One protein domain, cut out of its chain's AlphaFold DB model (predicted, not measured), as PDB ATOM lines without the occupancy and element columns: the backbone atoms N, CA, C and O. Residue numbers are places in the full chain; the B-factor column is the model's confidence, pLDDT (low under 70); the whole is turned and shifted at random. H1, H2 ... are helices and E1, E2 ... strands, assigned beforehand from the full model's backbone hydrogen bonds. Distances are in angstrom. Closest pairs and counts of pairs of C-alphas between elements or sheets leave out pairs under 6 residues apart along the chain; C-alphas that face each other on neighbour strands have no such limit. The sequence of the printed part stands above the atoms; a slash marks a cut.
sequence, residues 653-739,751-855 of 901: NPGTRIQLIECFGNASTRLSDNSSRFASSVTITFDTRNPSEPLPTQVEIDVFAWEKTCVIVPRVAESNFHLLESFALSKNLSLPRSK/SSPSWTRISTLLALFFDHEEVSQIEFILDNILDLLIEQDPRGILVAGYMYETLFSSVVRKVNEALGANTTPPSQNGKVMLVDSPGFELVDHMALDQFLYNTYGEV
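What this domain is: This is residues 653 to 739 and 751 to 855 of the 901 residues of an uncharacterized protein of Tremella mesenterica (strain ATCC 24925 / CBS 8224 / DSM 1558 / NBRC 9311 / NRRL Y-6157 / RJB 2259-6 / UBC 559-6) (UniProt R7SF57). A long, twisted ribbon of three antiparallel strands has the long helix H6 beside its E2 edge; H5 folds back on H6 as a helical hairpin, and the shorter helices H1, H3 and H4 cluster beside that hairpin. H7 lies away from H5 and H6 and only grazes the sheet, while the loop between E1 and E2 and the turn between H5 and H6 mark the two ends of the long axis. The printed part has 192 residues, with seven named helices and three named strands in the order H1 E1 E2 H2 H3 H4 H5 H6 E3 H7; the sheet runs E2 E1 E3, and the class is mixed, helices and strands. It is compact, with a radius of gyration of the C-alphas of 17.9 A and spans of 59 by 42 by 29 A.

Where its parts are: Find C-alpha 679 at (12.559, 12.836, 44.773); from there E1, residues 679 to 687, runs 26.5 A. E2, residues 695 to 704, runs 27.0 A, and E3, residues 825 to 832, runs 22.3 A. H6, residues 790 to 815, begins at (16.460, -13.403, 42.267) and is 37.7 A long; H5, residues 768 to 787, is 28.7 A long. Look for the shorter helices at residues 654 to 665 (H1), 708 to 712 (H2), 722 to 730 (H3), 755 to 762 (H4) and 844 to 855 (H7), the last ending at (0.952, 16.166, 40.344).

How they stand to each other: In the hairpin of E1 and E2, look at N 683 and O 700, 2.8 A apart; between E1 and E3, N 682 and O 830 are also 2.8 A apart. H6 is on the sheet at a height of 4.7 A, over none of its strands; its closest C-alphas to E2 are Leu 815 and Val 699, 5.4 A. H5 and H6 touch at a shallow tilt of 23 degrees, opposite ways, closest at the C-alphas of Ile 781 and Ala 796, 4.9 A. H1 only grazes the sheet and touches H6 at a shallow tilt of 7 degrees, opposite ways, with C-alphas 664 and 804 closest at 6.4 A. H3 touches H4 at a steep tilt of 53 degrees, with C-alphas 726 and 755 closest at 5.1 A. H2 touches H6, C-alphas 711 and 797 being closest at 5.6 A. H7 is only just on the sheet, with 5 pairs of C-alphas within 10 A, and is apart from H6. In H3, H4, H5 and H7 every O i to N i+4 pair is within hydrogen-bond range; H1 has 7 of 8, H6 21 of 22, and H2 0 of 1 but 2 of 2 O i to N i+3 pairs.

The domain as a whole: The two C-alphas farthest apart are those of Ser 692 and Asp 789, 59.1 A. Residues 740 to 750 are not printed, and C-alphas 739 and 751 across the cut are 21.4 A apart. The links H1 to E1 and E3 to H7 are long. Mean pLDDT of the printed part is 90.6; residues 653, 738 to 739, 751 and 824 are under 70.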
ATOM      1  N   ASN A 653      29.184  24.247  53.517       67.75
ATOM      2  CA  ASN A 653      28.764  23.705  52.237       67.75
ATOM      3  C   ASN A 653      27.692  22.592  52.283       67.75
ATOM      4  O   ASN A 653      28.016  21.406  52.172       67.75
ATOM      5  N   PRO A 654      26.397  22.964  52.339       74.12
ATOM      6  CA  PRO A 654      25.292  22.068  52.002       74.12
ATOM      7  C   PRO A 654      25.500  21.303  50.684       74.12
ATOM      8  O   PRO A 654      25.172  20.122  50.628       74.12
ATOM      9  N   GLY A 655      26.140  21.907  49.675       81.31
ATOM     10  CA  GLY A 655      26.503  21.245  48.420       81.31
ATOM     11  C   GLY A 655      27.395  20.009  48.597       81.31
ATOM     12  O   GLY A 655      27.220  19.034  47.881       81.31
ATOM     13  N   THR A 656      28.284  19.964  49.598       86.25
ATOM     14  CA  THR A 656      29.107  18.768  49.895       86.25
ATOM     15  C   THR A 656      28.280  17.615  50.479       86.25
ATOM     16  O   THR A 656      28.639  16.451  50.327       86.25
ATOM     17  N   ARG A 657      27.155  17.924  51.132       88.00
ATOM     18  CA  ARG A 657      26.210  16.931  51.672       88.00
ATOM     19  C   ARG A 657      25.240  16.450  50.599       88.00
ATOM     20  O   ARG A 657      24.967  15.259  50.522       88.00
ATOM     21  N   ILE A 658      24.781  17.374  49.757       89.00
ATOM     22  CA  ILE A 658      23.965  17.088  48.576       89.00
ATOM     23  C   ILE A 658      24.758  16.195  47.612       89.00
ATOM     24  O   ILE A 658      24.259  15.132  47.280       89.00
ATOM     25  N   GLN A 659      26.033  16.499  47.325       92.62
ATOM     26  CA  GLN A 659      26.917  15.620  46.540       92.62
ATOM     27  C   GLN A 659      27.017  14.193  47.094       92.62
ATOM     28  O   GLN A 659      27.130  13.248  46.319       92.62
ATOM     29  N   LEU A 660      26.968  13.995  48.418       95.06
ATOM     30  CA  LEU A 660      26.944  12.646  48.985       95.06
ATOM     31  C   LEU A 660      25.593  11.949  48.753       95.06
ATOM     32  O   LEU A 660      25.578  10.769  48.419       95.06
ATOM     33  N   ILE A 661      24.474  12.664  48.891       96.25
ATOM     34  CA  ILE A 661      23.136  12.130  48.592       96.25
ATOM     35  C   ILE A 661      23.017  11.795  47.093       96.25
ATOM     36  O   ILE A 661      22.563  10.705  46.760       96.25
ATOM     37  N   GLU A 662      23.519  12.653  46.202       95.06
ATOM     38  CA  GLU A 662      23.612  12.410  44.754       95.06
ATOM     39  C   GLU A 662      24.470  11.178  44.430       95.06
ATOM     40  O   GLU A 662      24.074  10.354  43.613       95.06
ATOM     41  N   CYS A 663      25.607  10.969  45.108       96.06
ATOM     42  CA  CYS A 663      26.405   9.749  44.915       96.06
ATOM     43  C   CYS A 663      25.603   8.472  45.224       96.06
ATOM     44  O   CYS A 663      25.792   7.457  44.555       96.06
ATOM     45  N   PHE A 664      24.721   8.509  46.227       97.38
ATOM     46  CA  PHE A 664      23.887   7.370  46.619       97.38
ATOM     47  C   PHE A 664      22.609   7.232  45.780       97.38
ATOM     48  O   PHE A 664      22.118   6.114  45.628       97.38
ATOM     49  N   GLY A 665      22.061   8.340  45.277       96.25
ATOM     50  CA  GLY A 665      20.726   8.407  44.684       96.25
ATOM     51  C   GLY A 665      20.669   8.738  43.189       96.25
ATOM     52  O   GLY A 665      19.591   8.630  42.608       96.25
ATOM     53  N   ASN A 666      21.782   9.093  42.546       96.31
ATOM     54  CA  ASN A 666      21.831   9.387  41.111       96.31
ATOM     55  C   ASN A 666      22.504   8.248  40.327       96.31
ATOM     56  O   ASN A 666      23.349   7.515  40.851       96.31
ATOM     57  N   ALA A 667      22.128   8.125  39.055       95.50
ATOM     58  CA  ALA A 667      22.707   7.199  38.082       95.50
ATOM     59  C   ALA A 667      22.792   7.866  36.695       95.50
ATOM     60  O   ALA A 667      22.068   8.825  36.419       95.50
ATOM     61  N   SER A 668      23.653   7.357  35.811       93.69
ATOM     62  CA  SER A 668      23.673   7.758  34.398       93.69
ATOM     63  C   SER A 668      22.555   7.032  33.645       93.69
ATOM     64  O   SER A 668      22.441   5.805  33.697       93.69
ATOM     65  N   THR A 669      21.708   7.789  32.951       91.75
ATOM     66  CA  THR A 669      20.650   7.283  32.068       91.75
ATOM     67  C   THR A 669      20.906   7.712  30.627       91.75
ATOM     68  O   THR A 669      21.787   8.521  30.343       91.75
ATOM     69  N   ARG A 670      20.085   7.229  29.686       89.19
ATOM     70  CA  ARG A 670      20.134   7.662  28.277       89.19
ATOM     71  C   ARG A 670      19.904   9.166  28.058       89.19
ATOM     72  O   ARG A 670      20.137   9.630  26.945       89.19
ATOM     73  N   LEU A 671      19.379   9.886  29.054       88.31
ATOM     74  CA  LEU A 671      18.979  11.296  28.951       88.31
ATOM     75  C   LEU A 671      19.787  12.229  29.866       88.31
ATOM     76  O   LEU A 671      19.852  13.421  29.594       88.31
ATOM     77  N   SER A 672      20.398  11.713  30.937       90.12
ATOM     78  CA  SER A 672      21.253  12.494  31.834       90.12
ATOM     79  C   SER A 672      22.274  11.594  32.522       90.12
ATOM     80  O   SER A 672      21.911  10.612  33.168       90.12
ATOM     81  N   ASP A 673      23.554  11.969  32.458       92.19
ATOM     82  CA  ASP A 673      24.641  11.266  33.155       92.19
ATOM     83  C   ASP A 673      24.561  11.368  34.690       92.19
ATOM     84  O   ASP A 673      25.296  10.682  35.398       92.19
ATOM     85  N   ASN A 674      23.669  12.210  35.218       93.81
ATOM     86  CA  ASN A 674      23.473  12.426  36.646       93.81
ATOM     87  C   ASN A 674      21.975  12.511  37.004       93.81
ATOM     88  O   ASN A 674      21.558  13.409  37.732       93.81
ATOM     89  N   SER A 675      21.158  11.596  36.469       93.69
ATOM     90  CA  SER A 675      19.716  11.535  36.740       93.69
ATOM     91  C   SER A 675      19.458  11.119  38.191       93.69
ATOM     92  O   SER A 675      19.810  10.007  38.601       93.69
ATOM     93  N   SER A 676      18.831  11.998  38.978       94.50
ATOM     94  CA  SER A 676      18.349  11.683  40.326       94.50
ATOM     95  C   SER A 676      17.268  10.605  40.251       94.50
ATOM     96  O   SER A 676      16.216  10.815  39.650       94.50
ATOM     97  N   ARG A 677      17.501   9.446  40.876       95.00
ATOM     98  CA  ARG A 677      16.542   8.324  40.939       95.00
ATOM     99  C   ARG A 677      15.721   8.345  42.233       95.00
ATOM    100  O   ARG A 677      15.296   7.304  42.726       95.00
ATOM    101  N   PHE A 678      15.555   9.527  42.819       94.69
ATOM    102  CA  PHE A 678      14.718   9.819  43.981       94.69
ATOM    103  C   PHE A 678      14.155  11.231  43.853       94.69
ATOM    104  O   PHE A 678      14.773  12.090  43.223       94.69
ATOM    105  N   ALA A 679      13.021  11.483  44.500       92.56
ATOM    106  CA  ALA A 679      12.559  12.836  44.773       92.56
ATOM    107  C   ALA A 679      12.958  13.252  46.198       92.56
ATOM    108  O   ALA A 679      13.113  12.421  47.100       92.56
ATOM    109  N   SER A 680      13.147  14.548  46.413       93.94
ATOM    110  CA  SER A 680      13.505  15.099  47.714       93.94
ATOM    111  C   SER A 680      12.846  16.443  47.986       93.94
ATOM    112  O   SER A 680      12.435  17.166  47.077       93.94
ATOM    113  N   SER A 681      12.765  16.790  49.268       93.75
ATOM    114  CA  SER A 681      12.402  18.132  49.706       93.75
ATOM    115  C   SER A 681      13.417  18.658  50.712       93.75
ATOM    116  O   SER A 681      13.536  18.143  51.825       93.75
ATOM    117  N   VAL A 682      14.136  19.711  50.321       94.50
ATOM    118  CA  VAL A 682      15.124  20.414  51.144       94.50
ATOM    119  C   VAL A 682      14.432  21.576  51.852       94.50
ATOM    120  O   VAL A 682      14.197  22.643  51.282       94.50
ATOM    121  N   THR A 683      14.107  21.374  53.124       94.06
ATOM    122  CA  THR A 683      13.503  22.386  53.989       94.06
ATOM    123  C   THR A 683      14.580  23.184  54.721       94.06
ATOM    124  O   THR A 683      15.178  22.724  55.696       94.06
ATOM    125  N   ILE A 684      14.806  24.422  54.280       93.12
ATOM    126  CA  ILE A 684      15.715  25.379  54.919       93.12
ATOM    127  C   ILE A 684      14.920  26.232  55.912       93.12
ATOM    128  O   ILE A 684      13.977  26.940  55.554       93.12
ATOM    129  N   THR A 685      15.312  26.176  57.184       91.62
ATOM    130  CA  THR A 685      14.637  26.872  58.285       91.62
ATOM    131  C   THR A 685      15.445  28.091  58.729       91.62
ATOM    132  O   THR A 685      16.557  27.956  59.244       91.62
ATOM    133  N   PHE A 686      14.878  29.287  58.585       90.19
ATOM    134  CA  PHE A 686      15.529  30.575  58.841       90.19
ATOM    135  C   PHE A 686      15.095  31.211  60.168       90.19
ATOM    136  O   PHE A 686      13.905  31.252  60.486       90.19
ATOM    137  N   ASP A 687      16.050  31.788  60.900       88.31
ATOM    138  CA  ASP A 687      15.780  32.632  62.066       88.31
ATOM    139  C   ASP A 687      15.235  33.999  61.632       88.31
ATOM    140  O   ASP A 687      15.979  34.847  61.137       88.31
ATOM    141  N   THR A 688      13.940  34.248  61.839       87.50
ATOM    142  CA  THR A 688      13.315  35.531  61.474       87.50
ATOM    143  C   THR A 688      13.342  36.564  62.604       87.50
ATOM    144  O   THR A 688      12.772  37.647  62.465       87.50
ATOM    145  N   ARG A 689      14.060  36.299  63.711       86.94
ATOM    146  CA  ARG A 689      14.273  37.277  64.798       86.94
ATOM    147  C   ARG A 689      15.146  38.465  64.372       86.94
ATOM    148  O   ARG A 689      15.077  39.510  65.018       86.94
ATOM    149  N   ASN A 690      15.923  38.331  63.293       84.31
ATOM    150  CA  ASN A 690      16.624  39.426  62.614       84.31
ATOM    151  C   ASN A 690      16.162  39.515  61.141       84.31
ATOM    152  O   ASN A 690      16.807  38.938  60.270       84.31
ATOM    153  N   PRO A 691      15.053  40.219  60.832       80.50
ATOM    154  CA  PRO A 691      14.474  40.233  59.483       80.50
ATOM    155  C   PRO A 691      15.380  40.798  58.378       80.50
ATOM    156  O   PRO A 691      15.112  40.558  57.206       80.50
ATOM    157  N   SER A 692      16.418  41.559  58.735       85.06
ATOM    158  CA  SER A 692      17.423  42.088  57.801       85.06
ATOM    159  C   SER A 692      18.538  41.096  57.457       85.06
ATOM    160  O   SER A 692      19.224  41.299  56.464       85.06
ATOM    161  N   GLU A 693      18.735  40.050  58.262       84.19
ATOM    162  CA  GLU A 693      19.772  39.031  58.062       84.19
ATOM    163  C   GLU A 693      19.198  37.654  58.468       84.19
ATOM    164  O   GLU A 693      19.546  37.124  59.529       84.19
ATOM    165  N   PRO A 694      18.260  37.081  57.684       83.31
ATOM    166  CA  PRO A 694      17.663  35.785  57.988       83.31
ATOM    167  C   PRO A 694      18.712  34.675  57.835       83.31
ATOM    168  O   PRO A 694      19.039  34.249  56.728       83.31
ATOM    169  N   LEU A 695      19.251  34.197  58.957       85.69
ATOM    170  CA  LEU A 695      20.263  33.139  58.965       85.69
ATOM    171  C   LEU A 695      19.605  31.748  58.910       85.69
ATOM    172  O   LEU A 695      18.685  31.491  59.695       85.69
ATOM    173  N   PRO A 696      20.073  30.822  58.049       88.75
ATOM    174  CA  PRO A 696      19.634  29.431  58.084       88.75
ATOM    175  C   PRO A 696      20.113  28.767  59.386       88.75
ATOM    176  O   PRO A 696      21.302  28.739  59.694       88.75
ATOM    177  N   THR A 697      19.166  28.245  60.163       89.69
ATOM    178  CA  THR A 697      19.398  27.602  61.473       89.69
ATOM    179  C   THR A 697      19.401  26.083  61.429       89.69
ATOM    180  O   THR A 697      19.979  25.451  62.307       89.69
ATOM    181  N   GLN A 698      18.730  25.513  60.434       90.75
ATOM    182  CA  GLN A 698      18.485  24.086  60.284       90.75
ATOM    183  C   GLN A 698      18.200  23.828  58.805       90.75
ATOM    184  O   GLN A 698      17.466  24.596  58.176       90.75
ATOM    185  N   VAL A 699      18.754  22.742  58.274       92.19
ATOM    186  CA  VAL A 699      18.342  22.170  56.989       92.19
ATOM    187  C   VAL A 699      17.885  20.737  57.243       92.19
ATOM    188  O   VAL A 699      18.442  20.035  58.085       92.19
ATOM    189  N   GLU A 700      16.830  20.341  56.554       94.44
ATOM    190  CA  GLU A 700      16.117  19.080  56.722       94.44
ATOM    191  C   GLU A 700      15.835  18.559  55.309       94.44
ATOM    192  O   GLU A 700      15.164  19.240  54.536       94.44
ATOM    193  N   ILE A 701      16.459  17.441  54.929       95.25
ATOM    194  CA  ILE A 701      16.366  16.840  53.593       95.25
ATOM    195  C   ILE A 701      15.553  15.556  53.715       95.25
ATOM    196  O   ILE A 701      16.068  14.537  54.175       95.25
ATOM    197  N   ASP A 702      14.293  15.599  53.306       95.31
ATOM    198  CA  ASP A 702      13.483  14.391  53.172       95.31
ATOM    199  C   ASP A 702      13.701  13.791  51.782       95.31
ATOM    200  O   ASP A 702      13.743  14.516  50.787       95.31
ATOM    201  N   VAL A 703      13.841  12.466  51.712       94.56
ATOM    202  CA  VAL A 703      13.978  11.699  50.466       94.56
ATOM    203  C   VAL A 703      12.818  10.717  50.377       94.56
ATOM    204  O   VAL A 703      12.499  10.025  51.344       94.56
ATOM    205  N   PHE A 704      12.176  10.666  49.217       91.50
ATOM    206  CA  PHE A 704      11.007   9.840  48.951       91.50
ATOM    207  C   PHE A 704      11.015   9.362  47.496       91.50
ATOM    208  O   PHE A 704      11.728   9.901  46.655       91.50
ATOM    209  N   ALA A 705      10.211   8.338  47.196       88.94
ATOM    210  CA  ALA A 705      10.038   7.828  45.836       88.94
ATOM    211  C   ALA A 705      11.393   7.501  45.147       88.94
ATOM    212  O   ALA A 705      11.763   8.125  44.161       88.94
ATOM    213  N   TRP A 706      12.145   6.542  45.706       92.19
ATOM    214  CA  TRP A 706      13.480   6.120  45.240       92.19
ATOM    215  C   TRP A 706      13.432   4.823  44.404       92.19
ATOM    216  O   TRP A 706      12.681   3.910  44.762       92.19
ATOM    217  N   GLU A 707      14.200   4.747  43.306       92.25
ATOM    218  CA  GLU A 707      14.121   3.658  42.313       92.25
ATOM    219  C   GLU A 707      14.862   2.401  42.765       92.25
ATOM    220  O   GLU A 707      16.068   2.228  42.553       92.25
ATOM    221  N   LYS A 708      14.103   1.455  43.313       91.00
ATOM    222  CA  LYS A 708      14.636   0.169  43.772       91.00
ATOM    223  C   LYS A 708      15.067  -0.684  42.584       91.00
ATOM    224  O   LYS A 708      16.034  -1.441  42.683       91.00
ATOM    225  N   THR A 709      14.387  -0.541  41.440       91.31
ATOM    226  CA  THR A 709      14.719  -1.284  40.216       91.31
ATOM    227  C   THR A 709      16.105  -0.959  39.656       91.31
ATOM    228  O   THR A 709      16.708  -1.841  39.049       91.31
ATOM    229  N   CYS A 710      16.656   0.231  39.925       91.94
ATOM    230  CA  CYS A 710      17.987   0.635  39.458       91.94
ATOM    231  C   CYS A 710      19.124  -0.156  40.137       91.94
ATOM    232  O   CYS A 710      20.087  -0.522  39.465       91.94
ATOM    233  N   VAL A 711      18.998  -0.505  41.431       92.88
ATOM    234  CA  VAL A 711      19.959  -1.414  42.099       92.88
ATOM    235  C   VAL A 711      19.903  -2.803  41.463       92.88
ATOM    236  O   VAL A 711      20.932  -3.430  41.228       92.88
ATOM    237  N   ILE A 712      18.674  -3.258  41.206       90.56
ATOM    238  CA  ILE A 712      18.290  -4.639  40.908       90.56
ATOM    239  C   ILE A 712      18.687  -5.061  39.488       90.56
ATOM    240  O   ILE A 712      19.362  -6.076  39.316       90.56
ATOM    241  N   VAL A 713      18.270  -4.298  38.472       87.50
ATOM    242  CA  VAL A 713      18.627  -4.510  37.060       87.50
ATOM    243  C   VAL A 713      18.679  -3.140  36.365       87.50
ATOM    244  O   VAL A 713      17.631  -2.654  35.927       87.50
ATOM    245  N   PRO A 714      19.862  -2.513  36.209       85.56
ATOM    246  CA  PRO A 714      19.995  -1.315  35.382       85.56
ATOM    247  C   PRO A 714      19.645  -1.639  33.920       85.56
ATOM    248  O   PRO A 714      19.986  -2.714  33.400       85.56
ATOM    249  N   ARG A 715      18.922  -0.733  33.248       87.62
ATOM    250  CA  ARG A 715      18.377  -0.992  31.904       87.62
ATOM    251  C   ARG A 715      19.463  -0.893  30.824       87.62
ATOM    252  O   ARG A 715      20.636  -0.619  31.072       87.62
ATOM    253  N   VAL A 716      19.083  -1.166  29.574       87.50
ATOM    254  CA  VAL A 716      20.022  -1.153  28.440       87.50
ATOM    255  C   VAL A 716      20.480   0.278  28.141       87.50
ATOM    256  O   VAL A 716      19.702   1.073  27.606       87.50
ATOM    257  N   ALA A 717      21.763   0.542  28.413       88.44
ATOM    258  CA  ALA A 717      22.412   1.860  28.393       88.44
ATOM    259  C   ALA A 717      21.960   2.817  29.518       88.44
ATOM    260  O   ALA A 717      21.849   4.021  29.309       88.44
ATOM    261  N   GLU A 718      21.738   2.267  30.712       92.00
ATOM    262  CA  GLU A 718      21.731   2.987  31.992       92.00
ATOM    263  C   GLU A 718      22.832   2.377  32.895       92.00
ATOM    264  O   GLU A 718      23.234   1.224  32.688       92.00
ATOM    265  N   SER A 719      23.355   3.130  33.866       93.06
ATOM    266  CA  SER A 719      24.269   2.622  34.902       93.06
ATOM    267  C   SER A 719      23.503   2.181  36.152       93.06
ATOM    268  O   SER A 719      22.324   2.487  36.312       93.06
ATOM    269  N   ASN A 720      24.179   1.495  37.075       95.25
ATOM    270  CA  ASN A 720      23.706   1.449  38.463       95.25
ATOM    271  C   ASN A 720      23.987   2.804  39.161       95.25
ATOM    272  O   ASN A 720      24.575   3.707  38.557       95.25
ATOM    273  N   PHE A 721      23.598   2.956  40.430       96.88
ATOM    274  CA  PHE A 721      23.898   4.156  41.222       96.88
ATOM    275  C   PHE A 721      25.401   4.459  41.255       96.88
ATOM    276  O   PHE A 721      26.218   3.538  41.364       96.88
ATOM    277  N   HIS A 722      25.773   5.744  41.219       96.19
ATOM    278  CA  HIS A 722      27.178   6.174  41.132       96.19
ATOM    279  C   HIS A 722      28.059   5.584  42.240       96.19
ATOM    280  O   HIS A 722      29.196   5.200  41.978       96.19
ATOM    281  N   LEU A 723      27.531   5.452  43.461       97.19
ATOM    282  CA  LEU A 723      28.187   4.770  44.578       97.19
ATOM    283  C   LEU A 723      28.561   3.319  44.250       97.19
ATOM    284  O   LEU A 723      29.686   2.911  44.523       97.19
ATOM    285  N   LEU A 724      27.631   2.545  43.682       97.19
ATOM    286  CA  LEU A 724      27.823   1.123  43.386       97.19
ATOM    287  C   LEU A 724      28.778   0.922  42.211       97.19
ATOM    288  O   LEU A 724      29.674   0.089  42.307       97.19
ATOM    289  N   GLU A 725      28.635   1.711  41.144       96.06
ATOM    290  CA  GLU A 725      29.564   1.693  40.007       96.06
ATOM    291  C   GLU A 725      30.986   2.063  40.466       96.06
ATOM    292  O   GLU A 725      31.926   1.300  40.242       96.06
ATOM    293  N   SER A 726      31.161   3.170  41.198       95.81
ATOM    294  CA  SER A 726      32.480   3.597  41.688       95.81
ATOM    295  C   SER A 726      33.087   2.652  42.729       95.81
ATOM    296  O   SER A 726      34.302   2.438  42.710       95.81
ATOM    297  N   PHE A 727      32.286   2.063  43.624       97.31
ATOM    298  CA  PHE A 727      32.777   1.077  44.591       97.31
ATOM    299  C   PHE A 727      33.176  -0.232  43.897       97.31
ATOM    300  O   PHE A 727      34.291  -0.706  44.120       97.31
ATOM    301  N   ALA A 728      32.357  -0.761  42.979       96.50
ATOM    302  CA  ALA A 728      32.697  -1.942  42.183       96.50
ATOM    303  C   ALA A 728      33.983  -1.724  41.370       96.50
ATOM    304  O   ALA A 728      34.901  -2.544  41.441       96.50
ATOM    305  N   LEU A 729      34.116  -0.571  40.704       95.06
ATOM    306  CA  LEU A 729      35.341  -0.185  39.998       95.06
ATOM    307  C   LEU A 729      36.563  -0.142  40.931       95.06
ATOM    308  O   LEU A 729      37.634  -0.606  40.541       95.06
ATOM    309  N   SER A 730      36.419   0.327  42.178       96.19
ATOM    310  CA  SER A 730      37.511   0.317  43.172       96.19
ATOM    311  C   SER A 730      37.963  -1.096  43.572       96.19
ATOM    312  O   SER A 730      39.136  -1.307  43.880       96.19
ATOM    313  N   LYS A 731      37.052  -2.075  43.500       96.19
ATOM    314  CA  LYS A 731      37.319  -3.506  43.715       96.19
ATOM    315  C   LYS A 731      37.775  -4.231  42.435       96.19
ATOM    316  O   LYS A 731      38.078  -5.417  42.493       96.19
ATOM    317  N   ASN A 732      37.877  -3.533  41.297       95.19
ATOM    318  CA  ASN A 732      38.076  -4.095  39.947       95.19
ATOM    319  C   ASN A 732      36.949  -5.050  39.494       95.19
ATOM    320  O   ASN A 732      37.158  -5.918  38.645       95.19
ATOM    321  N   LEU A 733      35.748  -4.889  40.051       92.06
ATOM    322  CA  LEU A 733      34.551  -5.650  39.704       92.06
ATOM    323  C   LEU A 733      33.753  -4.920  38.617       92.06
ATOM    324  O   LEU A 733      33.630  -3.696  38.630       92.06
ATOM    325  N   SER A 734      33.172  -5.683  37.690       88.62
ATOM    326  CA  SER A 734      32.201  -5.160  36.721       88.62
ATOM    327  C   SER A 734      30.795  -5.557  37.156       88.62
ATOM    328  O   SER A 734      30.503  -6.746  37.285       88.62
ATOM    329  N   LEU A 735      29.932  -4.570  37.409       86.81
ATOM    330  CA  LEU A 735      28.538  -4.833  37.761       86.81
ATOM    331  C   LEU A 735      27.797  -5.515  36.597       86.81
ATOM    332  O   LEU A 735      28.045  -5.179  35.431       86.81
ATOM    333  N   PRO A 736      26.857  -6.438  36.875       81.50
ATOM    334  CA  PRO A 736      25.997  -7.008  35.847       81.50
ATOM    335  C   PRO A 736      25.169  -5.914  35.162       81.50
ATOM    336  O   PRO A 736      24.314  -5.280  35.777       81.50
ATOM    337  N   ARG A 737      25.409  -5.702  33.865       79.94
ATOM    338  CA  ARG A 737      24.613  -4.798  33.022       79.94
ATOM    339  C   ARG A 737      23.759  -5.599  32.046       79.94
ATOM    340  O   ARG A 737      24.180  -6.650  31.554       79.94
ATOM    341  N   SER A 738      22.563  -5.091  31.748       67.19
ATOM    342  CA  SER A 738      21.644  -5.727  30.801       67.19
ATOM    343  C   SER A 738      22.305  -5.889  29.426       67.19
ATOM    344  O   SER A 738      22.726  -4.913  28.798       67.19
ATOM    345  N   LYS A 739      22.438  -7.141  28.964       59.12
ATOM    346  CA  LYS A 739      23.175  -7.487  27.740       59.12
ATOM    347  C   LYS A 739      22.411  -7.039  26.491       59.12
ATOM    348  O   LYS A 739      21.633  -7.805  25.921       59.12
ATOM    349  N   SER A 751      31.009   9.759  34.153       68.94
ATOM    350  CA  SER A 751      31.381  10.939  34.939       68.94
ATOM    351  C   SER A 751      31.251  10.709  36.454       68.94
ATOM    352  O   SER A 751      31.531  11.609  37.246       68.94
ATOM    353  N   SER A 752      30.858   9.493  36.859       75.56
ATOM    354  CA  SER A 752      30.703   9.044  38.241       75.56
ATOM    355  C   SER A 752      31.931   9.411  39.090       75.56
ATOM    356  O   SER A 752      33.054   9.021  38.741       75.56
ATOM    357  N   PRO A 753      31.760  10.123  40.219       86.50
ATOM    358  CA  PRO A 753      32.876  10.526  41.065       86.50
ATOM    359  C   PRO A 753      33.622   9.297  41.591       86.50
ATOM    360  O   PRO A 753      33.010   8.355  42.090       86.50
ATOM    361  N   SER A 754      34.954   9.302  41.490       92.88
ATOM    362  CA  SER A 754      35.782   8.153  41.877       92.88
ATOM    363  C   SER A 754      35.573   7.751  43.339       92.88
ATOM    364  O   SER A 754      35.307   8.603  44.190       92.88
ATOM    365  N   TRP A 755      35.763   6.462  43.660       96.00
ATOM    366  CA  TRP A 755      35.596   5.963  45.032       96.00
ATOM    367  C   TRP A 755      36.363   6.798  46.064       96.00
ATOM    368  O   TRP A 755      35.810   7.134  47.100       96.00
ATOM    369  N   THR A 756      37.588   7.237  45.754       94.94
ATOM    370  CA  THR A 756      38.388   8.109  46.631       94.94
ATOM    371  C   THR A 756      37.706   9.448  46.947       94.94
ATOM    372  O   THR A 756      37.850   9.952  48.060       94.94
ATOM    373  N   ARG A 757      36.942  10.036  46.010       94.12
ATOM    374  CA  ARG A 757      36.121  11.232  46.274       94.12
ATOM    375  C   ARG A 757      34.946  10.874  47.186       94.12
ATOM    376  O   ARG A 757      34.711  11.596  48.150       94.12
ATOM    377  N   ILE A 758      34.261   9.756  46.940       94.81
ATOM    378  CA  ILE A 758      33.092   9.336  47.733       94.81
ATOM    379  C   ILE A 758      33.480   8.920  49.162       94.81
ATOM    380  O   ILE A 758      32.850   9.375  50.113       94.81
ATOM    381  N   SER A 759      34.542   8.138  49.356       94.69
ATOM    382  CA  SER A 759      35.031   7.764  50.690       94.69
ATOM    383  C   SER A 759      35.556   8.971  51.474       94.69
ATOM    384  O   SER A 759      35.333   9.061  52.680       94.69
ATOM    385  N   THR A 760      36.139   9.965  50.790       94.44
ATOM    386  CA  THR A 760      36.451  11.269  51.402       94.44
ATOM    387  C   THR A 760      35.182  12.008  51.839       94.44
ATOM    388  O   THR A 760      35.168  12.563  52.933       94.44
ATOM    389  N   LEU A 761      34.107  12.006  51.035       93.44
ATOM    390  CA  LEU A 761      32.815  12.587  51.433       93.44
ATOM    391  C   LEU A 761      32.210  11.849  52.637       93.44
ATOM    392  O   LEU A 761      31.751  12.501  53.572       93.44
ATOM    393  N   LEU A 762      32.250  10.513  52.659       95.12
ATOM    394  CA  LEU A 762      31.786   9.711  53.796       95.12
ATOM    395  C   LEU A 762      32.563  10.063  55.079       95.12
ATOM    396  O   LEU A 762      31.949  10.371  56.099       95.12
ATOM    397  N   ALA A 763      33.893  10.151  55.014       93.81
ATOM    398  CA  ALA A 763      34.748  10.516  56.148       93.81
ATOM    399  C   ALA A 763      34.556  11.959  56.686       93.81
ATOM    400  O   ALA A 763      35.168  12.321  57.694       93.81
ATOM    401  N   LEU A 764      33.717  12.795  56.054       89.75
ATOM    402  CA  LEU A 764      33.296  14.098  56.595       89.75
ATOM    403  C   LEU A 764      32.063  14.015  57.513       89.75
ATOM    404  O   LEU A 764      31.825  14.954  58.278       89.75
ATOM    405  N   PHE A 765      31.275  12.937  57.441       89.31
ATOM    406  CA  PHE A 765      29.990  12.800  58.152       89.31
ATOM    407  C   PHE A 765      29.890  11.542  59.025       89.31
ATOM    408  O   PHE A 765      29.115  11.530  59.983       89.31
ATOM    409  N   PHE A 766      30.686  10.523  58.713       94.25
ATOM    410  CA  PHE A 766      30.782   9.243  59.408       94.25
ATOM    411  C   PHE A 766      32.163   9.122  60.055       94.25
ATOM    412  O   PHE A 766      33.146   9.644  59.523       94.25
ATOM    413  N   ASP A 767      32.258   8.444  61.201       95.69
ATOM    414  CA  ASP A 767      33.571   8.046  61.717       95.69
ATOM    415  C   ASP A 767      34.107   6.805  60.982       95.69
ATOM    416  O   ASP A 767      33.415   6.200  60.166       95.69
ATOM    417  N   HIS A 768      35.369   6.441  61.222       95.38
ATOM    418  CA  HIS A 768      36.018   5.345  60.495       95.38
ATOM    419  C   HIS A 768      35.306   3.993  60.694       95.38
ATOM    420  O   HIS A 768      35.306   3.175  59.777       95.38
ATOM    421  N   GLU A 769      34.697   3.742  61.856       96.94
ATOM    422  CA  GLU A 769      33.968   2.492  62.080       96.94
ATOM    423  C   GLU A 769      32.693   2.478  61.232       96.94
ATOM    424  O   GLU A 769      32.431   1.510  60.521       96.94
ATOM    425  N   GLU A 770      31.956   3.591  61.217       96.62
ATOM    426  CA  GLU A 770      30.773   3.753  60.371       96.62
ATOM    427  C   GLU A 770      31.110   3.688  58.869       96.62
ATOM    428  O   GLU A 770      30.387   3.033  58.122       96.62
ATOM    429  N   VAL A 771      32.225   4.275  58.409       96.50
ATOM    430  CA  VAL A 771      32.674   4.145  57.005       96.50
ATOM    431  C   VAL A 771      32.978   2.686  56.655       96.50
ATOM    432  O   VAL A 771      32.489   2.201  55.638       96.50
ATOM    433  N   SER A 772      33.709   1.954  57.500       96.56
ATOM    434  CA  SER A 772      34.005   0.537  57.246       96.56
ATOM    435  C   SER A 772      32.763  -0.363  57.332       96.56
ATOM    436  O   SER A 772      32.686  -1.364  56.622       96.56
ATOM    437  N   GLN A 773      31.752  -0.003  58.135       97.62
ATOM    438  CA  GLN A 773      30.441  -0.667  58.110       97.62
ATOM    439  C   GLN A 773      29.692  -0.400  56.792       97.62
ATOM    440  O   GLN A 773      29.078  -1.317  56.250       97.62
ATOM    441  N   ILE A 774      29.768   0.819  56.242       97.69
ATOM    442  CA  ILE A 774      29.200   1.156  54.925       97.69
ATOM    443  C   ILE A 774      29.910   0.368  53.814       97.69
ATOM    444  O   ILE A 774      29.233  -0.248  52.995       97.69
ATOM    445  N   GLU A 775      31.247   0.316  53.814       97.56
ATOM    446  CA  GLU A 775      32.033  -0.493  52.867       97.56
ATOM    447  C   GLU A 775      31.658  -1.981  52.939       97.56
ATOM    448  O   GLU A 775      31.404  -2.596  51.907       97.56
ATOM    449  N   PHE A 776      31.525  -2.544  54.146       97.75
ATOM    450  CA  PHE A 776      31.095  -3.931  54.337       97.75
ATOM    451  C   PHE A 776      29.673  -4.192  53.808       97.75
ATOM    452  O   PHE A 776      29.434  -5.208  53.155       97.75
ATOM    453  N   ILE A 777      28.720  -3.283  54.050       98.19
ATOM    454  CA  ILE A 777      27.354  -3.408  53.510       98.19
ATOM    455  C   ILE A 777      27.376  -3.342  51.976       98.19
ATOM    456  O   ILE A 777      26.679  -4.125  51.331       98.19
ATOM    457  N   LEU A 778      28.191  -2.459  51.389       97.75
ATOM    458  CA  LEU A 778      28.349  -2.356  49.939       97.75
ATOM    459  C   LEU A 778      28.993  -3.612  49.335       97.75
ATOM    460  O   LEU A 778      28.528  -4.059  48.292       97.75
ATOM    461  N   ASP A 779      29.984  -4.223  49.990       97.56
ATOM    462  CA  ASP A 779      30.573  -5.498  49.544       97.56
ATOM    463  C   ASP A 779      29.521  -6.617  49.494       97.56
ATOM    464  O   ASP A 779      29.356  -7.260  48.460       97.56
ATOM    465  N   ASN A 780      28.717  -6.773  50.553       97.69
ATOM    466  CA  ASN A 780      27.621  -7.750  50.569       97.69
ATOM    467  C   ASN A 780      26.568  -7.462  49.476       97.69
ATOM    468  O   ASN A 780      26.001  -8.389  48.899       97.69
ATOM    469  N   ILE A 781      26.292  -6.187  49.170       97.25
ATOM    470  CA  ILE A 781      25.391  -5.796  48.073       97.25
ATOM    471  C   ILE A 781      25.994  -6.165  46.710       97.25
ATOM    472  O   ILE A 781      25.269  -6.679  45.859       97.25
ATOM    473  N   LEU A 782      27.298  -5.951  46.496       96.25
ATOM    474  CA  LEU A 782      27.973  -6.358  45.261       96.25
ATOM    475  C   LEU A 782      27.955  -7.880  45.077       96.25
ATOM    476  O   LEU A 782      27.610  -8.333  43.989       96.25
ATOM    477  N   ASP A 783      28.253  -8.659  46.120       95.81
ATOM    478  CA  ASP A 783      28.237 -10.127  46.061       95.81
ATOM    479  C   ASP A 783      26.848 -10.662  45.663       95.81
ATOM    480  O   ASP A 783      26.727 -11.446  44.719       95.81
ATOM    481  N   LEU A 784      25.783 -10.170  46.310       95.81
ATOM    482  CA  LEU A 784      24.395 -10.547  46.005       95.81
ATOM    483  C   LEU A 784      23.955 -10.145  44.586       95.81
ATOM    484  O   LEU A 784      23.169 -10.855  43.955       95.81
ATOM    485  N   LEU A 785      24.453  -9.018  44.066       94.38
ATOM    486  CA  LEU A 785      24.207  -8.613  42.680       94.38
ATOM    487  C   LEU A 785      24.990  -9.488  41.690       94.38
ATOM    488  O   LEU A 785      24.441  -9.845  40.648       94.38
ATOM    489  N   ILE A 786      26.232  -9.867  42.004       92.81
ATOM    490  CA  ILE A 786      27.101 -10.690  41.147       92.81
ATOM    491  C   ILE A 786      26.631 -12.151  41.083       92.81
ATOM    492  O   ILE A 786      26.688 -12.745  40.005       92.81
ATOM    493  N   GLU A 787      26.115 -12.720  42.179       93.62
ATOM    494  CA  GLU A 787      25.535 -14.078  42.199       93.62
ATOM    495  C   GLU A 787      24.300 -14.206  41.285       93.62
ATOM    496  O   GLU A 787      24.019 -15.284  40.760       93.62
ATOM    497  N   GLN A 788      23.592 -13.097  41.043       89.12
ATOM    498  CA  GLN A 788      22.383 -13.015  40.213       89.12
ATOM    499  C   GLN A 788      21.191 -13.875  40.705       89.12
ATOM    500  O   GLN A 788      20.243 -14.099  39.947       89.12
ATOM    501  N   ASP A 789      21.176 -14.321  41.969       91.38
ATOM    502  CA  ASP A 789      19.996 -14.981  42.546       91.38
ATOM    503  C   ASP A 789      18.819 -13.988  42.690       91.38
ATOM    504  O   ASP A 789      18.973 -12.937  43.322       91.38
ATOM    505  N   PRO A 790      17.608 -14.307  42.189       91.50
ATOM    506  CA  PRO A 790      16.460 -13.403  42.267       91.50
ATOM    507  C   PRO A 790      16.022 -12.999  43.682       91.50
ATOM    508  O   PRO A 790      15.326 -11.994  43.823       91.50
ATOM    509  N   ARG A 791      16.378 -13.748  44.737       93.81
ATOM    510  CA  ARG A 791      16.107 -13.356  46.132       93.81
ATOM    511  C   ARG A 791      17.253 -12.518  46.685       93.81
ATOM    512  O   ARG A 791      16.983 -11.506  47.324       93.81
ATOM    513  N   GLY A 792      18.497 -12.900  46.398       94.69
ATOM    514  CA  GLY A 792      19.693 -12.128  46.730       94.69
ATOM    515  C   GLY A 792      19.627 -10.700  46.188       94.69
ATOM    516  O   GLY A 792      19.796  -9.752  46.949       94.69
ATOM    517  N   ILE A 793      19.238 -10.529  44.923       93.19
ATOM    518  CA  ILE A 793      19.058  -9.209  44.300       93.19
ATOM    519  C   ILE A 793      17.966  -8.372  45.007       93.19
ATOM    520  O   ILE A 793      18.144  -7.171  45.223       93.19
ATOM    521  N   LEU A 794      16.845  -8.981  45.423       94.00
ATOM    522  CA  LEU A 794      15.798  -8.281  46.190       94.00
ATOM    523  C   LEU A 794      16.292  -7.849  47.581       94.00
ATOM    524  O   LEU A 794      15.961  -6.755  48.043       94.00
ATOM    525  N   VAL A 795      17.106  -8.683  48.237       96.31
ATOM    526  CA  VAL A 795      17.764  -8.346  49.507       96.31
ATOM    527  C   VAL A 795      18.772  -7.211  49.308       96.31
ATOM    528  O   VAL A 795      18.759  -6.266  50.094       96.31
ATOM    529  N   ALA A 796      19.569  -7.237  48.236       96.25
ATOM    530  CA  ALA A 796      20.523  -6.184  47.892       96.25
ATOM    531  C   ALA A 796      19.840  -4.815  47.714       96.25
ATOM    532  O   ALA A 796      20.287  -3.824  48.295       96.25
ATOM    533  N   GLY A 797      18.706  -4.764  47.003       95.12
ATOM    534  CA  GLY A 797      17.899  -3.545  46.859       95.12
ATOM    535  C   GLY A 797      17.394  -2.987  48.197       95.12
ATOM    536  O   GLY A 797      17.499  -1.786  48.444       95.12
ATOM    537  N   TYR A 798      16.908  -3.848  49.098       96.06
ATOM    538  CA  TYR A 798      16.439  -3.440  50.430       96.06
ATOM    539  C   TYR A 798      17.581  -3.032  51.381       96.06
ATOM    540  O   TYR A 798      17.444  -2.088  52.165       96.06
ATOM    541  N   MET A 799      18.733  -3.709  51.306       97.44
ATOM    542  CA  MET A 799      19.943  -3.317  52.036       97.44
ATOM    543  C   MET A 799      20.412  -1.929  51.595       97.44
ATOM    544  O   MET A 799      20.705  -1.091  52.447       97.44
ATOM    545  N   TYR A 800      20.407  -1.658  50.287       97.56
ATOM    546  CA  TYR A 800      20.774  -0.354  49.744       97.56
ATOM    547  C   TYR A 800      19.786   0.752  50.150       97.56
ATOM    548  O   TYR A 800      20.213   1.821  50.578       97.56
ATOM    549  N   GLU A 801      18.474   0.487  50.117       95.94
ATOM    550  CA  GLU A 801      17.439   1.411  50.615       95.94
ATOM    551  C   GLU A 801      17.671   1.796  52.084       95.94
ATOM    552  O   GLU A 801      17.636   2.973  52.460       95.94
ATOM    553  N   THR A 802      17.934   0.790  52.921       97.06
ATOM    554  CA  THR A 802      18.155   0.943  54.366       97.06
ATOM    555  C   THR A 802      19.444   1.719  54.649       97.06
ATOM    556  O   THR A 802      19.481   2.575  55.541       97.06
ATOM    557  N   LEU A 803      20.490   1.455  53.861       97.56
ATOM    558  CA  LEU A 803      21.761   2.165  53.891       97.56
ATOM    559  C   LEU A 803      21.583   3.640  53.484       97.56
ATOM    560  O   LEU A 803      21.937   4.525  54.262       97.56
ATOM    561  N   PHE A 804      20.976   3.919  52.328       97.50
ATOM    562  CA  PHE A 804      20.744   5.280  51.833       97.50
ATOM    563  C   PHE A 804      19.881   6.100  52.802       97.50
ATOM    564  O   PHE A 804      20.262   7.206  53.186       97.50
ATOM    565  N   SER A 805      18.790   5.521  53.311       96.38
ATOM    566  CA  SER A 805      17.935   6.147  54.333       96.38
ATOM    567  C   SER A 805      18.705   6.477  55.620       96.38
ATOM    568  O   SER A 805      18.501   7.527  56.234       96.38
ATOM    569  N   SER A 806      19.632   5.602  56.026       96.69
ATOM    570  CA  SER A 806      20.506   5.841  57.179       96.69
ATOM    571  C   SER A 806      21.514   6.962  56.918       96.69
ATOM    572  O   SER A 806      21.783   7.754  57.825       96.69
ATOM    573  N   VAL A 807      22.019   7.081  55.685       96.19
ATOM    574  CA  VAL A 807      22.913   8.168  55.269       96.19
ATOM    575  C   VAL A 807      22.187   9.513  55.240       96.19
ATOM    576  O   VAL A 807      22.685  10.470  55.831       96.19
ATOM    577  N   VAL A 808      20.981   9.585  54.669       96.19
ATOM    578  CA  VAL A 808      20.142  10.801  54.680       96.19
ATOM    579  C   VAL A 808      19.839  11.242  56.118       96.19
ATOM    580  O   VAL A 808      20.043  12.409  56.462       96.19
ATOM    581  N   ARG A 809      19.463  10.311  57.010       95.88
ATOM    582  CA  ARG A 809      19.257  10.613  58.440       95.88
ATOM    583  C   ARG A 809      20.514  11.188  59.104       95.88
ATOM    584  O   ARG A 809      20.410  12.157  59.852       95.88
ATOM    585  N   LYS A 810      21.695  10.633  58.823       95.50
ATOM    586  CA  LYS A 810      22.985  11.114  59.351       95.50
ATOM    587  C   LYS A 810      23.385  12.484  58.797       95.50
ATOM    588  O   LYS A 810      23.857  13.336  59.550       95.50
ATOM    589  N   VAL A 811      23.119  12.742  57.516       93.88
ATOM    590  CA  VAL A 811      23.270  14.073  56.910       93.88
ATOM    591  C   VAL A 811      22.354  15.089  57.603       93.88
ATOM    592  O   VAL A 811      22.834  16.161  57.974       93.88
ATOM    593  N   ASN A 812      21.090  14.736  57.864       94.50
ATOM    594  CA  ASN A 812      20.114  15.568  58.579       94.50
ATOM    595  C   ASN A 812      20.491  15.818  60.050       94.50
ATOM    596  O   ASN A 812      20.429  16.957  60.520       94.50
ATOM    597  N   GLU A 813      20.954  14.793  60.771       93.19
ATOM    598  CA  GLU A 813      21.536  14.921  62.117       93.19
ATOM    599  C   GLU A 813      22.662  15.965  62.127       93.19
ATOM    600  O   GLU A 813      22.654  16.888  62.946       93.19
ATOM    601  N   ALA A 814      23.578  15.887  61.158       90.81
ATOM    602  CA  ALA A 814      24.689  16.820  61.006       90.81
ATOM    603  C   ALA A 814      24.309  18.182  60.375       90.81
ATOM    604  O   ALA A 814      25.163  19.071  60.334       90.81
ATOM    605  N   LEU A 815      23.085  18.357  59.858       89.94
ATOM    606  CA  LEU A 815      22.499  19.632  59.397       89.94
ATOM    607  C   LEU A 815      21.637  20.317  60.476       89.94
ATOM    608  O   LEU A 815      21.129  21.419  60.264       89.94
ATOM    609  N   GLY A 816      21.487  19.682  61.642       90.50
ATOM    610  CA  GLY A 816      20.722  20.216  62.765       90.50
ATOM    611  C   GLY A 816      19.218  19.937  62.712       90.50
ATOM    612  O   GLY A 816      18.493  20.540  63.499       90.50
ATOM    613  N   ALA A 817      18.740  19.021  61.857       88.88
ATOM    614  CA  ALA A 817      17.316  18.670  61.747       88.88
ATOM    615  C   ALA A 817      16.690  18.245  63.091       88.88
ATOM    616  O   ALA A 817      15.579  18.638  63.429       88.88
ATOM    617  N   ASN A 818      17.456  17.525  63.920       86.62
ATOM    618  CA  ASN A 818      17.035  17.097  65.259       86.62
ATOM    619  C   ASN A 818      17.105  18.206  66.333       86.62
ATOM    620  O   ASN A 818      16.796  17.950  67.500       86.62
ATOM    621  N   THR A 819      17.527  19.429  65.996       85.94
ATOM    622  CA  THR A 819      17.462  20.559  66.936       85.94
ATOM    623  C   THR A 819      16.052  21.138  66.950       85.94
ATOM    624  O   THR A 819      15.420  21.285  65.913       85.94
ATOM    625  N   THR A 820      15.514  21.459  68.130       83.31
ATOM    626  CA  THR A 820      14.174  22.057  68.210       83.31
ATOM    627  C   THR A 820      14.216  23.482  67.646       83.31
ATOM    628  O   THR A 820      14.878  24.331  68.256       83.31
ATOM    629  N   PRO A 821      13.521  23.787  66.532       74.69
ATOM    630  CA  PRO A 821      13.620  25.099  65.908       74.69
ATOM    631  C   PRO A 821      13.058  26.192  66.833       74.69
ATOM    632  O   PRO A 821      12.047  25.970  67.515       74.69
ATOM    633  N   PRO A 822      13.674  27.391  66.874       75.88
ATOM    634  CA  PRO A 822      13.090  28.542  67.545       75.88
ATOM    635  C   PRO A 822      11.636  28.786  67.109       75.88
ATOM    636  O   PRO A 822      11.264  28.637  65.948       75.88
ATOM    637  N   SER A 823      10.791  29.208  68.051       73.38
ATOM    638  CA  SER A 823       9.332  29.315  67.870       73.38
ATOM    639  C   SER A 823       8.859  30.474  66.972       73.38
ATOM    640  O   SER A 823       7.669  30.796  66.960       73.38
ATOM    641  N   GLN A 824       9.783  31.105  66.245       67.25
ATOM    642  CA  GLN A 824       9.574  32.190  65.286       67.25
ATOM    643  C   GLN A 824      10.587  32.040  64.141       67.25
ATOM    644  O   GLN A 824      11.508  32.841  64.009       67.25
ATOM    645  N   ASN A 825      10.416  30.986  63.345       76.88
ATOM    646  CA  ASN A 825      11.242  30.702  62.177       76.88
ATOM    647  C   ASN A 825      10.400  30.747  60.898       76.88
ATOM    648  O   ASN A 825       9.231  30.362  60.903       76.88
ATOM    649  N   GLY A 826      11.010  31.198  59.804       87.94
ATOM    650  CA  GLY A 826      10.501  30.952  58.456       87.94
ATOM    651  C   GLY A 826      11.003  29.597  57.954       87.94
ATOM    652  O   GLY A 826      12.080  29.159  58.354       87.94
ATOM    653  N   LYS A 827      10.251  28.940  57.070       92.31
ATOM    654  CA  LYS A 827      10.717  27.775  56.309       92.31
ATOM    655  C   LYS A 827      10.602  28.094  54.818       92.31
ATOM    656  O   LYS A 827       9.578  28.623  54.397       92.31
ATOM    657  N   VAL A 828      11.639  27.772  54.052       92.06
ATOM    658  CA  VAL A 828      11.582  27.641  52.590       92.06
ATOM    659  C   VAL A 828      11.755  26.159  52.299       92.06
ATOM    660  O   VAL A 828      12.706  25.555  52.790       92.06
ATOM    661  N   MET A 829      10.831  25.574  51.547       93.44
ATOM    662  CA  MET A 829      10.920  24.190  51.095       93.44
ATOM    663  C   MET A 829      11.217  24.207  49.601       93.44
ATOM    664  O   MET A 829      10.452  24.778  48.828       93.44
ATOM    665  N   LEU A 830      12.339  23.614  49.215       92.19
ATOM    666  CA  LEU A 830      12.687  23.358  47.824       92.19
ATOM    667  C   LEU A 830      12.311  21.910  47.536       92.19
ATOM    668  O   LEU A 830      12.720  21.032  48.292       92.19
ATOM    669  N   VAL A 831      11.529  21.660  46.490       90.06
ATOM    670  CA  VAL A 831      11.203  20.303  46.035       90.06
ATOM    671  C   VAL A 831      11.993  20.042  44.762       90.06
ATOM    672  O   VAL A 831      11.955  20.853  43.840       90.06
ATOM    673  N   ASP A 832      12.713  18.928  44.742       91.06
ATOM    674  CA  ASP A 832      13.513  18.471  43.612       91.06
ATOM    675  C   ASP A 832      13.076  17.044  43.280       91.06
ATOM    676  O   ASP A 832      13.047  16.174  44.153       91.06
ATOM    677  N   SER A 833      12.650  16.813  42.044       88.88
ATOM    678  CA  SER A 833      12.065  15.544  41.604       88.88
ATOM    679  C   SER A 833      12.743  15.060  40.327       88.88
ATOM    680  O   SER A 833      13.118  15.903  39.511       88.88
ATOM    681  N   PRO A 834      12.832  13.733  40.102       88.31
ATOM    682  CA  PRO A 834      13.342  13.182  38.854       88.31
ATOM    683  C   PRO A 834      12.664  13.834  37.648       88.31
ATOM    684  O   PRO A 834      11.458  14.101  37.677       88.31
ATOM    685  N   GLY A 835      13.437  14.078  36.591       83.56
ATOM    686  CA  GLY A 835      12.895  14.571  35.330       83.56
ATOM    687  C   GLY A 835      11.830  13.626  34.767       83.56
ATOM    688  O   GLY A 835      11.845  12.421  35.029       83.56
ATOM    689  N   PHE A 836      10.900  14.165  33.976       85.31
ATOM    690  CA  PHE A 836       9.880  13.349  33.315       85.31
ATOM    691  C   PHE A 836      10.531  12.528  32.191       85.31
ATOM    692  O   PHE A 836      10.723  13.006  31.071       85.31
ATOM    693  N   GLU A 837      10.907  11.289  32.499       83.75
ATOM    694  CA  GLU A 837      11.596  10.400  31.566       83.75
ATOM    695  C   GLU A 837      10.588   9.499  30.837       83.75
ATOM    696  O   GLU A 837       9.892   8.677  31.442       83.75
ATOM    697  N   LEU A 838      10.550   9.622  29.509       85.69
ATOM    698  CA  LEU A 838       9.880   8.672  28.624       85.69
ATOM    699  C   LEU A 838      10.900   7.652  28.116       85.69
ATOM    700  O   LEU A 838      11.829   7.991  27.387       85.69
ATOM    701  N   VAL A 839      10.699   6.394  28.499       83.75
ATOM    702  CA  VAL A 839      11.562   5.256  28.156       83.75
ATOM    703  C   VAL A 839      10.731   4.109  27.588       83.75
ATOM    704  O   VAL A 839       9.564   3.948  27.947       83.75
ATOM    705  N   ASP A 840      11.346   3.283  26.734       84.25
ATOM    706  CA  ASP A 840      10.690   2.165  26.028       84.25
ATOM    707  C   ASP A 840       9.912   1.228  26.977       84.25
ATOM    708  O   ASP A 840       8.870   0.671  26.618       84.25
ATOM    709  N   HIS A 841      10.422   1.060  28.203       82.88
ATOM    710  CA  HIS A 841       9.855   0.234  29.267       82.88
ATOM    711  C   HIS A 841       9.897   0.989  30.607       82.88
ATOM    712  O   HIS A 841      10.871   0.894  31.352       82.88
ATOM    713  N   MET A 842       8.839   1.742  30.925       83.25
ATOM    714  CA  MET A 842       8.692   2.383  32.239       83.25
ATOM    715  C   MET A 842       8.441   1.333  33.332       83.25
ATOM    716  O   MET A 842       7.493   0.551  33.244       83.25
ATOM    717  N   ALA A 843       9.268   1.339  34.379       86.00
ATOM    718  CA  ALA A 843       9.000   0.608  35.618       86.00
ATOM    719  C   ALA A 843       7.855   1.266  36.416       86.00
ATOM    720  O   ALA A 843       7.505   2.422  36.172       86.00
ATOM    721  N   LEU A 844       7.299   0.557  37.411       89.19
ATOM    722  CA  LEU A 844       6.324   1.140  38.346       89.19
ATOM    723  C   LEU A 844       6.911   2.366  39.061       89.19
ATOM    724  O   LEU A 844       6.252   3.394  39.150       89.19
ATOM    725  N   ASP A 845       8.165   2.260  39.488       87.62
ATOM    726  CA  ASP A 845       8.976   3.333  40.061       87.62
ATOM    727  C   ASP A 845       8.964   4.583  39.152       87.62
ATOM    728  O   ASP A 845       8.489   5.644  39.554       87.62
ATOM    729  N   GLN A 846       9.339   4.434  37.875       85.81
ATOM    730  CA  GLN A 846       9.306   5.515  36.879       85.81
ATOM    731  C   GLN A 846       7.895   6.102  36.681       85.81
ATOM    732  O   GLN A 846       7.738   7.318  36.585       85.81
ATOM    733  N   PHE A 847       6.858   5.258  36.645       88.69
ATOM    734  CA  PHE A 847       5.465   5.707  36.553       88.69
ATOM    735  C   PHE A 847       5.049   6.534  37.778       88.69
ATOM    736  O   PHE A 847       4.345   7.532  37.626       88.69
ATOM    737  N   LEU A 848       5.507   6.171  38.981       88.25
ATOM    738  CA  LEU A 848       5.252   6.935  40.201       88.25
ATOM    739  C   LEU A 848       5.957   8.299  40.179       88.25
ATOM    740  O   LEU A 848       5.363   9.266  40.650       88.25
ATOM    741  N   TYR A 849       7.156   8.422  39.598       85.69
ATOM    742  CA  TYR A 849       7.855   9.718  39.495       85.69
ATOM    743  C   TYR A 849       7.256  10.600  38.410       85.69
ATOM    744  O   TYR A 849       7.020  11.775  38.657       85.69
ATOM    745  N   ASN A 850       6.909  10.026  37.256       86.25
ATOM    746  CA  ASN A 850       6.192  10.742  36.205       86.25
ATOM    747  C   ASN A 850       4.809  11.204  36.712       86.25
ATOM    748  O   ASN A 850       4.426  12.345  36.475       86.25
ATOM    749  N   THR A 851       4.107  10.385  37.510       86.81
ATOM    750  CA  THR A 851       2.862  10.788  38.196       86.81
ATOM    751  C   THR A 851       3.114  11.861  39.259       86.81
ATOM    752  O   THR A 851       2.328  12.797  39.370       86.81
ATOM    753  N   TYR A 852       4.195  11.768  40.040       84.12
ATOM    754  CA  TYR A 852       4.541  12.784  41.038       84.12
ATOM    755  C   TYR A 852       4.872  14.128  40.379       84.12
ATOM    756  O   TYR A 852       4.327  15.141  40.799       84.12
ATOM    757  N   GLY A 853       5.683  14.126  39.317       81.62
ATOM    758  CA  GLY A 853       6.016  15.295  38.503       81.62
ATOM    759  C   GLY A 853       4.812  15.876  37.758       81.62
ATOM    760  O   GLY A 853       4.705  17.092  37.626       81.62
ATOM    761  N   GLU A 854       3.851  15.048  37.336       82.94
ATOM    762  CA  GLU A 854       2.552  15.542  36.868       82.94
ATOM    763  C   GLU A 854       1.739  16.173  38.004       82.94
ATOM    764  O   GLU A 854       1.163  17.234  37.800       82.94
ATOM    765  N   VAL A 855       1.701  15.596  39.209       81.69
ATOM    766  CA  VAL A 855       0.952  16.166  40.344       81.69
ATOM    767  C   VAL A 855       1.580  17.469  40.844       81.69
ATOM    768  O   VAL A 855       0.855  18.451  40.991       81.69
TER     769      VAL A 855